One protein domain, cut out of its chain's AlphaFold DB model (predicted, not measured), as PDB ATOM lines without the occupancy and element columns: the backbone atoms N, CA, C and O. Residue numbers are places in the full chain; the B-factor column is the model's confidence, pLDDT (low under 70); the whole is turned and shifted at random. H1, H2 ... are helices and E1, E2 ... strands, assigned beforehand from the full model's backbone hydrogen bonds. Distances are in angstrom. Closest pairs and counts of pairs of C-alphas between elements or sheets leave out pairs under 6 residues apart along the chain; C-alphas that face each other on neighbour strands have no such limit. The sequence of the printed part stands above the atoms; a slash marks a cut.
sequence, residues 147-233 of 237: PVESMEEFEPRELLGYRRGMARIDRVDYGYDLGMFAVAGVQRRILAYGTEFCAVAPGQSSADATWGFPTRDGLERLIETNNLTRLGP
ATOM      1  N   PRO A 147     231.680 178.284 341.042       95.88
ATOM      2  CA  PRO A 147     232.461 178.191 342.271       95.88
ATOM      3  C   PRO A 147     233.519 179.295 342.295       95.88
ATOM      4  O   PRO A 147     234.140 179.583 341.270       95.88
ATOM      5  N   VAL A 148     233.719 179.929 343.448       95.25
ATOM      6  CA  VAL A 148     234.824 180.876 343.633       95.25
ATOM      7  C   VAL A 148     236.069 180.081 344.002       95.25
ATOM      8  O   VAL A 148     236.050 179.350 344.984       95.25
ATOM      9  N   GLU A 149     237.124 180.206 343.195       93.81
ATOM     10  CA  GLU A 149     238.331 179.361 343.285       93.81
ATOM     11  C   GLU A 149     239.570 180.124 343.759       93.81
ATOM     12  O   GLU A 149     240.591 179.522 344.066       93.81
ATOM     13  N   SER A 150     239.494 181.453 343.795       92.50
ATOM     14  CA  SER A 150     240.608 182.323 344.147       92.50
ATOM     15  C   SER A 150     240.091 183.628 344.740       92.50
ATOM     16  O   SER A 150     238.981 184.076 344.430       92.50
ATOM     17  N   MET A 151     240.929 184.255 345.567       91.56
ATOM     18  CA  MET A 151     240.697 185.596 346.096       91.56
ATOM     19  C   MET A 151     240.642 186.670 345.009       91.56
ATOM     20  O   MET A 151     240.063 187.723 345.251       91.56
ATOM     21  N   GLU A 152     241.141 186.387 343.803       88.44
ATOM     22  CA  GLU A 152     241.005 187.260 342.629       88.44
ATOM     23  C   GLU A 152     239.537 187.636 342.338       88.44
ATOM     24  O   GLU A 152     239.264 188.737 341.866       88.44
ATOM     25  N   GLU A 153     238.562 186.787 342.700       88.00
ATOM     26  CA  GLU A 153     237.124 187.108 342.596       88.00
ATOM     27  C   GLU A 153     236.670 188.268 343.493       88.00
ATOM     28  O   GLU A 153     235.563 188.789 343.327       88.00
ATOM     29  N   PHE A 154     237.511 188.655 344.450       87.94
ATOM     30  CA  PHE A 154     237.278 189.735 345.397       87.94
ATOM     31  C   PHE A 154     238.201 190.931 345.185       87.94
ATOM     32  O   PHE A 154     238.115 191.907 345.928       87.94
ATOM     33  N   GLU A 155     239.050 190.893 344.162       85.06
ATOM     34  CA  GLU A 155     240.004 191.952 343.859       85.06
ATOM     35  C   GLU A 155     239.514 192.733 342.624       85.06
ATOM     36  O   GLU A 155     239.658 192.270 341.492       85.06
ATOM     37  N   PRO A 156     238.937 193.949 342.786       75.75
ATOM     38  CA  PRO A 156     238.318 194.697 341.682       75.75
ATOM     39  C   PRO A 156     239.223 194.930 340.465       75.75
ATOM     40  O   PRO A 156     238.735 195.107 339.349       75.75
ATOM     41  N   ARG A 157     240.541 194.981 340.685       70.75
ATOM     42  CA  ARG A 157     241.545 195.172 339.629       70.75
ATOM     43  C   ARG A 157     241.774 193.914 338.794       70.75
ATOM     44  O   ARG A 157     242.074 194.056 337.613       70.75
ATOM     45  N   GLU A 158     241.596 192.742 339.394       71.56
ATOM     46  CA  GLU A 158     241.800 191.439 338.758       71.56
ATOM     47  C   GLU A 158     240.522 190.961 338.051       71.56
ATOM     48  O   GLU A 158     240.583 190.340 336.996       71.56
ATOM     49  N   LEU A 159     239.345 191.343 338.562       66.94
ATOM     50  CA  LEU A 159     238.047 190.870 338.066       66.94
ATOM     51  C   LEU A 159     237.729 191.185 336.597       66.94
ATOM     52  O   LEU A 159     236.963 190.447 335.979       66.94
ATOM     53  N   LEU A 160     238.232 192.298 336.055       62.09
ATOM     54  CA  LEU A 160     237.821 192.807 334.737       62.09
ATOM     55  C   LEU A 160     239.000 193.235 333.845       62.09
ATOM     56  O   LEU A 160     238.799 193.985 332.887       62.09
ATOM     57  N   GLY A 161     240.213 192.791 334.174       54.25
ATOM     58  CA  GLY A 161     241.428 193.177 333.465       54.25
ATOM     59  C   GLY A 161     241.927 194.598 333.794       54.25
ATOM     60  O   GLY A 161     241.194 195.502 334.219       54.25
ATOM     61  N   TYR A 162     243.243 194.761 333.648       51.31
ATOM     62  CA  TYR A 162     244.075 195.882 334.083       51.31
ATOM     63  C   TYR A 162     243.450 197.288 333.936       51.31
ATOM     64  O   TYR A 162     243.168 197.775 332.846       51.31
ATOM     65  N   ARG A 163     243.374 198.014 335.066       50.03
ATOM     66  CA  ARG A 163     243.054 199.455 335.268       50.03
ATOM     67  C   ARG A 163     241.728 199.997 334.701       50.03
ATOM     68  O   ARG A 163     241.153 200.869 335.349       50.03
ATOM     69  N   ARG A 164     241.233 199.547 333.542       50.09
ATOM     70  CA  ARG A 164     240.005 200.049 332.890       50.09
ATOM     71  C   ARG A 164     238.771 199.197 333.185       50.09
ATOM     72  O   ARG A 164     237.667 199.728 333.098       50.09
ATOM     73  N   GLY A 165     238.947 197.937 333.584       51.81
ATOM     74  CA  GLY A 165     237.856 197.069 334.015       51.81
ATOM     75  C   GLY A 165     237.168 197.574 335.287       51.81
ATOM     76  O   GLY A 165     235.967 197.826 335.278       51.81
ATOM     77  N   MET A 166     237.944 197.850 336.340       54.41
ATOM     78  CA  MET A 166     237.466 198.384 337.631       54.41
ATOM     79  C   MET A 166     236.588 199.641 337.498       54.41
ATOM     80  O   MET A 166     235.663 199.827 338.281       54.41
ATOM     81  N   ALA A 167     236.853 200.501 336.509       55.69
ATOM     82  CA  ALA A 167     236.091 201.733 336.285       55.69
ATOM     83  C   ALA A 167     234.627 201.490 335.880       55.69
ATOM     84  O   ALA A 167     233.845 202.430 335.875       55.69
ATOM     85  N   ARG A 168     234.274 200.254 335.515       64.88
ATOM     86  CA  ARG A 168     232.913 199.853 335.146       64.88
ATOM     87  C   ARG A 168     232.181 199.117 336.265       64.88
ATOM     88  O   ARG A 168     231.061 198.680 336.033       64.88
ATOM     89  N   ILE A 169     232.820 198.908 337.419       70.88
ATOM     90  CA  ILE A 169     232.154 198.328 338.586       70.88
ATOM     91  C   ILE A 169     231.491 199.462 339.352       70.88
ATOM     92  O   ILE A 169     232.161 200.425 339.737       70.88
ATOM     93  N   ASP A 170     230.194 199.303 339.581       75.56
ATOM     94  CA  ASP A 170     229.379 200.246 340.331       75.56
ATOM     95  C   ASP A 170     229.970 200.480 341.722       75.56
ATOM     96  O   ASP A 170     230.436 199.548 342.398       75.56
ATOM     97  N   ARG A 171     229.933 201.737 342.161       78.19
ATOM     98  CA  ARG A 171     230.342 202.103 343.514       78.19
ATOM     99  C   ARG A 171     229.125 202.245 344.409       78.19
ATOM    100  O   ARG A 171     228.170 202.937 344.072       78.19
ATOM    101  N   VAL A 172     229.196 201.626 345.579       72.75
ATOM    102  CA  VAL A 172     228.255 201.850 346.676       72.75
ATOM    103  C   VAL A 172     229.048 202.513 347.791       72.75
ATOM    104  O   VAL A 172     229.983 201.917 348.325       72.75
ATOM    105  N   ASP A 173     228.726 203.774 348.080       78.06
ATOM    106  CA  ASP A 173     229.522 204.661 348.933       78.06
ATOM    107  C   ASP A 173     230.977 204.778 348.427       78.06
ATOM    108  O   ASP A 173     231.250 205.459 347.436       78.06
ATOM    109  N   TYR A 174     231.911 204.072 349.070       79.25
ATOM    110  CA  TYR A 174     233.333 204.013 348.703       79.25
ATOM    111  C   TYR A 174     233.793 202.617 348.246       79.25
ATOM    112  O   TYR A 174     234.976 202.429 347.954       79.25
ATOM    113  N   GLY A 175     232.883 201.643 348.198       83.44
ATOM    114  CA  GLY A 175     233.177 200.245 347.904       83.44
ATOM    115  C   GLY A 175     232.772 199.848 346.491       83.44
ATOM    116  O   GLY A 175     231.858 200.428 345.909       83.44
ATOM    117  N   TYR A 176     233.443 198.838 345.943       87.81
ATOM    118  CA  TYR A 176     233.081 198.227 344.663       87.81
ATOM    119  C   TYR A 176     232.053 197.116 344.879       87.81
ATOM    120  O   TYR A 176     232.308 196.201 345.664       87.81
ATOM    121  N   ASP A 177     230.917 197.173 344.179       89.56
ATOM    122  CA  ASP A 177     229.889 196.127 344.234       89.56
ATOM    123  C   ASP A 177     230.298 194.924 343.378       89.56
ATOM    124  O   ASP A 177     230.140 194.890 342.152       89.56
ATOM    125  N   LEU A 178     230.831 193.905 344.050       90.50
ATOM    126  CA  LEU A 178     231.328 192.696 343.407       90.50
ATOM    127  C   LEU A 178     230.207 191.753 342.965       90.50
ATOM    128  O   LEU A 178     230.492 190.739 342.325       90.50
ATOM    129  N   GLY A 179     228.950 192.061 343.288       91.81
ATOM    130  CA  GLY A 179     227.789 191.256 342.945       91.81
ATOM    131  C   GLY A 179     227.301 190.338 344.064       91.81
ATOM    132  O   GLY A 179     227.643 190.471 345.243       91.81
ATOM    133  N   MET A 180     226.435 189.400 343.677       94.75
ATOM    134  CA  MET A 180     225.792 188.449 344.587       94.75
ATOM    135  C   MET A 180     226.575 187.139 344.684       94.75
ATOM    136  O   MET A 180     227.009 186.592 343.671       94.75
ATOM    137  N   PHE A 181     226.653 186.589 345.893       96.06
ATOM    138  CA  PHE A 181     227.310 185.327 346.217       96.06
ATOM    139  C   PHE A 181     226.442 184.490 347.163       96.06
ATOM    140  O   PHE A 181     225.700 185.035 347.979       96.06
ATOM    141  N   ALA A 182     226.557 183.167 347.087       95.69
ATOM    142  CA  ALA A 182     226.170 182.255 348.154       95.69
ATOM    143  C   ALA A 182     227.391 182.051 349.054       95.69
ATOM    144  O   ALA A 182     228.352 181.395 348.654       95.69
ATOM    145  N   VAL A 183     227.347 182.621 350.255       93.62
ATOM    146  CA  VAL A 183     228.389 182.524 351.283       93.62
ATOM    147  C   VAL A 183     227.917 181.499 352.309       93.62
ATOM    148  O   VAL A 183     226.956 181.764 353.032       93.62
ATOM    149  N   ALA A 184     228.529 180.311 352.332       90.56
ATOM    150  CA  ALA A 184     228.088 179.181 353.160       90.56
ATOM    151  C   ALA A 184     226.578 178.879 353.016       90.56
ATOM    152  O   ALA A 184     225.857 178.692 353.994       90.56
ATOM    153  N   GLY A 185     226.082 178.896 351.773       90.38
ATOM    154  CA  GLY A 185     224.671 178.644 351.451       90.38
ATOM    155  C   GLY A 185     223.734 179.839 351.652       90.38
ATOM    156  O   GLY A 185     222.555 179.745 351.316       90.38
ATOM    157  N   VAL A 186     224.232 180.977 352.140       93.19
ATOM    158  CA  VAL A 186     223.416 182.170 352.379       93.19
ATOM    159  C   VAL A 186     223.726 183.251 351.350       93.19
ATOM    160  O   VAL A 186     224.873 183.649 351.165       93.19
ATOM    161  N   GLN A 187     222.689 183.769 350.691       94.88
ATOM    162  CA  GLN A 187     222.854 184.814 349.688       94.88
ATOM    163  C   GLN A 187     223.293 186.138 350.330       94.88
ATOM    164  O   GLN A 187     222.641 186.664 351.239       94.88
ATOM    165  N   ARG A 188     224.400 186.689 349.835       93.75
ATOM    166  CA  ARG A 188     224.982 187.962 350.260       93.75
ATOM    167  C   ARG A 188     225.476 188.745 349.056       93.75
ATOM    168  O   ARG A 188     225.986 188.166 348.102       93.75
ATOM    169  N   ARG A 189     225.327 190.062 349.103       93.00
ATOM    170  CA  ARG A 189     226.062 190.969 348.224       93.00
ATOM    171  C   ARG A 189     227.385 191.291 348.890       93.00
ATOM    172  O   ARG A 189     227.370 191.616 350.074       93.00
ATOM    173  N   ILE A 190     228.485 191.196 348.154       92.25
ATOM    174  CA  ILE A 190     229.815 191.505 348.682       92.25
ATOM    175  C   ILE A 190     230.292 192.824 348.080       92.25
ATOM    176  O   ILE A 190     230.328 192.989 346.863       92.25
ATOM    177  N   LEU A 191     230.661 193.754 348.954       90.94
ATOM    178  CA  LEU A 191     231.284 195.027 348.625       90.94
ATOM    179  C   LEU A 191     232.761 194.974 349.029       90.94
ATOM    180  O   LEU A 191     233.075 194.502 350.124       90.94
ATOM    181  N   ALA A 192     233.655 195.468 348.174       89.69
ATOM    182  CA  ALA A 192     235.088 195.546 348.463       89.69
ATOM    183  C   ALA A 192     235.545 196.986 348.716       89.69
ATOM    184  O   ALA A 192     235.368 197.862 347.866       89.69
ATOM    185  N   TYR A 193     236.198 197.203 349.857       86.38
ATOM    186  CA  TYR A 193     236.744 198.473 350.331       86.38
ATOM    187  C   TYR A 193     238.261 198.342 350.520       86.38
ATOM    188  O   TYR A 193     238.775 198.184 351.625       86.38
ATOM    189  N   GLY A 194     239.007 198.364 349.413       81.31
ATOM    190  CA  GLY A 194     240.452 198.128 349.454       81.31
ATOM    191  C   GLY A 194     240.764 196.687 349.859       81.31
ATOM    192  O   GLY A 194     240.550 195.778 349.064       81.31
ATOM    193  N   THR A 195     241.289 196.488 351.069       81.81
ATOM    194  CA  THR A 195     241.613 195.161 351.627       81.81
ATOM    195  C   THR A 195     240.500 194.572 352.490       81.81
ATOM    196  O   THR A 195     240.621 193.436 352.944       81.81
ATOM    197  N   GLU A 196     239.445 195.342 352.750       87.69
ATOM    198  CA  GLU A 196     238.321 194.936 353.586       87.69
ATOM    199  C   GLU A 196     237.091 194.623 352.739       87.69
ATOM    200  O   GLU A 196     236.910 195.150 351.637       87.69
ATOM    201  N   PHE A 197     236.215 193.781 353.283       90.25
ATOM    202  CA  PHE A 197     234.970 193.399 352.635       90.25
ATOM    203  C   PHE A 197     233.784 193.666 353.541       90.25
ATOM    204  O   PHE A 197     233.890 193.712 354.768       90.25
ATOM    205  N   CYS A 198     232.638 193.808 352.897       90.81
ATOM    206  CA  CYS A 198     231.372 193.941 353.570       90.81
ATOM    207  C   CYS A 198     230.316 193.085 352.872       90.81
ATOM    208  O   CYS A 198     230.131 193.191 351.659       90.81
ATOM    209  N   ALA A 199     229.628 192.231 353.627       90.75
ATOM    210  CA  ALA A 199     228.538 191.406 353.130       90.75
ATOM    211  C   ALA A 199     227.186 191.900 353.648       90.75
ATOM    212  O   ALA A 199     226.938 191.905 354.853       90.75
ATOM    213  N   VAL A 200     226.275 192.214 352.727       90.56
ATOM    214  CA  VAL A 200     224.894 192.610 353.045       90.56
ATOM    215  C   VAL A 200     223.887 191.592 352.542       90.56
ATOM    216  O   VAL A 200     224.114 190.903 351.540       90.56
ATOM    217  N   ALA A 201     222.756 191.471 353.236       90.19
ATOM    218  CA  ALA A 201     221.636 190.695 352.724       90.19
ATOM    219  C   ALA A 201     221.053 191.353 351.450       90.19
ATOM    220  O   ALA A 201     221.178 192.566 351.263       90.19
ATOM    221  N   PRO A 202     220.406 190.584 350.556       86.19
ATOM    222  CA  PRO A 202     219.722 191.152 349.398       86.19
ATOM    223  C   PRO A 202     218.713 192.230 349.820       86.19
ATOM    224  O   PRO A 202     217.852 191.972 350.655       86.19
ATOM    225  N   GLY A 203     218.818 193.429 349.243       81.50
ATOM    226  CA  GLY A 203     217.919 194.553 349.534       81.50
ATOM    227  C   GLY A 203     218.220 195.325 350.826       81.50
ATOM    228  O   GLY A 203     217.573 196.339 351.070       81.50
ATOM    229  N   GLN A 204     219.197 194.893 351.629       84.50
ATOM    230  CA  GLN A 204     219.654 195.636 352.804       84.50
ATOM    231  C   GLN A 204     220.569 196.800 352.390       84.50
ATOM    232  O   GLN A 204     221.333 196.687 351.426       84.50
ATOM    233  N   SER A 205     220.499 197.909 353.130       82.00
ATOM    234  CA  SER A 205     221.386 199.061 352.945       82.00
ATOM    235  C   SER A 205     222.839 198.717 353.292       82.00
ATOM    236  O   SER A 205     223.094 197.987 354.252       82.00
ATOM    237  N   SER A 206     223.799 199.292 352.560       78.62
ATOM    238  CA  SER A 206     225.229 199.241 352.911       78.62
ATOM    239  C   SER A 206     225.528 199.925 354.247       78.62
ATOM    240  O   SER A 206     226.488 199.554 354.915       78.62
ATOM    241  N   ALA A 207     224.692 200.877 354.671       78.44
ATOM    242  CA  ALA A 207     224.847 201.569 355.950       78.44
ATOM    243  C   ALA A 207     224.638 200.646 357.165       78.44
ATOM    244  O   ALA A 207     225.225 200.880 358.218       78.44
ATOM    245  N   ASP A 208     223.841 199.584 357.010       76.50
ATOM    246  CA  ASP A 208     223.519 198.626 358.081       76.50
ATOM    247  C   ASP A 208     224.481 197.431 358.106       76.50
ATOM    248  O   ASP A 208     224.233 196.414 358.760       76.50
ATOM    249  N   ALA A 209     225.541 197.504 357.311       77.06
ATOM    250  CA  ALA A 209     226.415 196.391 357.047       77.06
ATOM    251  C   ALA A 209     227.539 196.294 358.084       77.06
ATOM    252  O   ALA A 209     228.124 197.295 358.503       77.06
ATOM    253  N   THR A 210     227.881 195.068 358.481       77.12
ATOM    254  CA  THR A 210     229.016 194.841 359.377       77.12
ATOM    255  C   THR A 210     230.318 195.039 358.607       77.12
ATOM    256  O   THR A 210     230.666 194.243 357.731       77.12
ATOM    257  N   TRP A 211     231.046 196.101 358.939       77.25
ATOM    258  CA  TRP A 211     232.367 196.377 358.378       77.25
ATOM    259  C   TRP A 211     233.380 195.283 358.728       77.25
ATOM    260  O   TRP A 211     233.365 194.738 359.832       77.25
ATOM    261  N   GLY A 212     234.251 194.953 357.770       77.06
ATOM    262  CA  GLY A 212     235.280 193.921 357.932       77.06
ATOM    263  C   GLY A 212     234.743 192.486 357.953       77.06
ATOM    264  O   GLY A 212     235.481 191.566 358.309       77.06
ATOM    265  N   PHE A 213     233.473 192.273 357.588       80.69
ATOM    266  CA  PHE A 213     232.868 190.950 357.496       80.69
ATOM    267  C   PHE A 213     232.273 190.699 356.098       80.69
ATOM    268  O   PHE A 213     231.394 191.450 355.672       80.69
ATOM    269  N   PRO A 214     232.654 189.608 355.410       86.75
ATOM    270  CA  PRO A 214     233.614 188.591 355.837       86.75
ATOM    271  C   PRO A 214     235.055 189.118 355.853       86.75
ATOM    272  O   PRO A 214     235.418 190.001 355.083       86.75
ATOM    273  N   THR A 215     235.889 188.557 356.729       92.00
ATOM    274  CA  THR A 215     237.335 188.818 356.704       92.00
ATOM    275  C   THR A 215     237.974 188.140 355.492       92.00
ATOM    276  O   THR A 215     237.418 187.175 354.959       92.00
ATOM    277  N   ARG A 216     239.171 188.590 355.089       92.06
ATOM    278  CA  ARG A 216     239.959 187.941 354.026       92.06
ATOM    279  C   ARG A 216     240.183 186.452 354.319       92.06
ATOM    280  O   ARG A 216     239.735 185.621 353.542       92.06
ATOM    281  N   ASP A 217     240.708 186.120 355.497       94.19
ATOM    282  CA  ASP A 217     240.905 184.732 355.951       94.19
ATOM    283  C   ASP A 217     239.588 183.933 356.029       94.19
ATOM    284  O   ASP A 217     239.555 182.704 355.955       94.19
ATOM    285  N   GLY A 218     238.466 184.620 356.257       93.31
ATOM    286  CA  GLY A 218     237.137 184.020 356.219       93.31
ATOM    287  C   GLY A 218     236.746 183.609 354.802       93.31
ATOM    288  O   GLY A 218     236.284 182.488 354.604       93.31
ATOM    289  N   LEU A 219     236.961 184.493 353.824       93.88
ATOM    290  CA  LEU A 219     236.743 184.203 352.407       93.88
ATOM    291  C   LEU A 219     237.683 183.103 351.909       93.88
ATOM    292  O   LEU A 219     237.202 182.159 351.294       93.88
ATOM    293  N   GLU A 220     238.974 183.167 352.238       95.69
ATOM    294  CA  GLU A 220     239.969 182.154 351.856       95.69
ATOM    295  C   GLU A 220     239.551 180.757 352.336       95.69
ATOM    296  O   GLU A 220     239.441 179.833 351.531       95.69
ATOM    297  N   ARG A 221     239.150 180.614 353.606       95.94
ATOM    298  CA  ARG A 221     238.630 179.335 354.125       95.94
ATOM    299  C   ARG A 221     237.357 178.862 353.420       95.94
ATOM    300  O   ARG A 221     237.143 177.659 353.254       95.94
ATOM    301  N   LEU A 222     236.471 179.774 353.020       95.56
ATOM    302  CA  LEU A 222     235.259 179.415 352.274       95.56
ATOM    303  C   LEU A 222     235.579 178.950 350.848       95.56
ATOM    304  O   LEU A 222     234.894 178.057 350.348       95.56
ATOM    305  N   ILE A 223     236.611 179.518 350.221       95.88
ATOM    306  CA  ILE A 223     237.137 179.083 348.921       95.88
ATOM    307  C   ILE A 223     237.730 177.680 349.046       95.88
ATOM    308  O   ILE A 223     237.300 176.774 348.339       95.88
ATOM    309  N   GLU A 224     238.636 177.471 350.003       95.25
ATOM    310  CA  GLU A 224     239.288 176.176 350.256       95.25
ATOM    311  C   GLU A 224     238.279 175.051 350.520       95.25
ATOM    312  O   GLU A 224     238.476 173.906 350.117       95.25
ATOM    313  N   THR A 225     237.166 175.378 351.182       94.81
ATOM    314  CA  THR A 225     236.096 174.423 351.501       94.81
ATOM    315  C   THR A 225     234.984 174.358 350.449       94.81
ATOM    316  O   THR A 225     233.989 173.669 350.669       94.81
ATOM    317  N   ASN A 226     235.131 175.037 349.304       92.50
ATOM    318  CA  ASN A 226     234.148 175.094 348.212       92.50
ATOM    319  C   ASN A 226     232.742 175.572 348.638       92.50
ATOM    320  O   ASN A 226     231.734 175.222 348.017       92.50
ATOM    321  N   ASN A 227     232.671 176.403 349.679       94.50
ATOM    322  CA  ASN A 227     231.438 176.935 350.269       94.50
ATOM    323  C   ASN A 227     231.116 178.362 349.800       94.50
ATOM    324  O   ASN A 227     230.374 179.096 350.462       94.50
ATOM    325  N   LEU A 228     231.677 178.758 348.658       96.12
ATOM    326  CA  LEU A 228     231.509 180.079 348.071       96.12
ATOM    327  C   LEU A 228     231.186 179.960 346.582       96.12
ATOM    328  O   LEU A 228     231.900 179.321 345.811       96.12
ATOM    329  N   THR A 229     230.066 180.542 346.167       96.81
ATOM    330  CA  THR A 229     229.594 180.487 344.775       96.81
ATOM    331  C   THR A 229     229.113 181.863 344.348       96.81
ATOM    332  O   THR A 229     228.372 182.514 345.083       96.81
ATOM    333  N   ARG A 230     229.510 182.318 343.161       96.44
ATOM    334  CA  ARG A 230     228.997 183.552 342.562       96.44
ATOM    335  C   ARG A 230     227.599 183.298 341.993       96.44
ATOM    336  O   ARG A 230     227.374 182.319 341.291       96.44
ATOM    337  N   LEU A 231     226.661 184.188 342.298       96.19
ATOM    338  CA  LEU A 231     225.253 184.092 341.889       96.19
ATOM    339  C   LEU A 231     224.835 185.185 340.904       96.19
ATOM    340  O   LEU A 231     223.725 185.153 340.377       96.19
ATOM    341  N   GLY A 232     225.686 186.184 340.699       93.50
ATOM    342  CA  GLY A 232     225.391 187.289 339.808       93.50
ATOM    343  C   GLY A 232     226.645 188.001 339.318       93.50
ATOM    344  O   GLY A 232     227.750 187.772 339.836       93.50
ATOM    345  N   PRO A 233     226.470 188.868 338.314       92.19
ATOM    346  CA  PRO A 233     227.561 189.661 337.782       92.19
ATOM    347  C   PRO A 233     228.026 190.701 338.797       92.19
ATOM    348  O   PRO A 233     227.333 190.978 339.782       92.19
TER     349      PRO A 233
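What this domain is: This is residues 147 to 233 of the 237 residues of an uncharacterized protein of Halorubrum litoreum JCM 13561 (UniProt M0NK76). A small, strongly twisted four-stranded sheet forms the core, with two short helices, H1 and H2, near each other and grazing it. Two long loops, residues 155 to 174 and 201 to 215, lead from H1 to E1 and from E3 to H2. The 87 printed residues include two named helices and four named strands, along the chain H1, E1, E2, E3, H2, E4; the sheet's order is E3, E2, E1, E4, antiparallel throughout. The class is mixed, helices and strands, with under half of the residues in named elements; the whole is compact, radius of gyration of the C-alphas 12.0 A, spanning 32 by 28 by 21 A.

Where its parts are: H1 is residues 151 to 154, beginning at C-alpha 151 (240.697, 185.596, 346.096). E1, residues 175 to 183, measures 18.7 A and bends by 72 degrees at residue 180. E2, residues 186 to 193, measures 21.2 A, and E3, residues 196 to 200, 13.6 A. H2, residues 216 to 224, measures 12.4 A. E4, residues 228 to 230, ends at C-alpha 230 (228.997, 183.552, 342.562).

How they stand to each other: E1, E2 and E3 form a meander, each strand the antiparallel neighbour of the one before, with hairpins E1-E2 and E2-E3. N 178 and O 190 are 3.0 A apart, N 191 and O 198 2.8 A, and N 182 and O 229, joining E1 to edge strand E4, 2.8 A, within hydrogen-bond range. H1 only grazes the sheet with residues 153 to 154, and H2 with residues 216 to 223. H1 and H2 only just touch, with 3 pairs of C-alphas within 8 A; the closest, of Met 151 and Glu 220, are 6.7 A apart. Edge strands E3 and E4 are apart. In H2 every O i to N i+4 pair is within hydrogen-bond range; H1 is too short for one.

The domain as a whole: The farthest C-alphas, of Arg 164 and Gly 185, are 32.2 A apart. The printed part has no cut. The links H1 to E1 and E3 to H2 are long. Mean pLDDT of the printed part is 84.3; residues 159 to 168 are under 70.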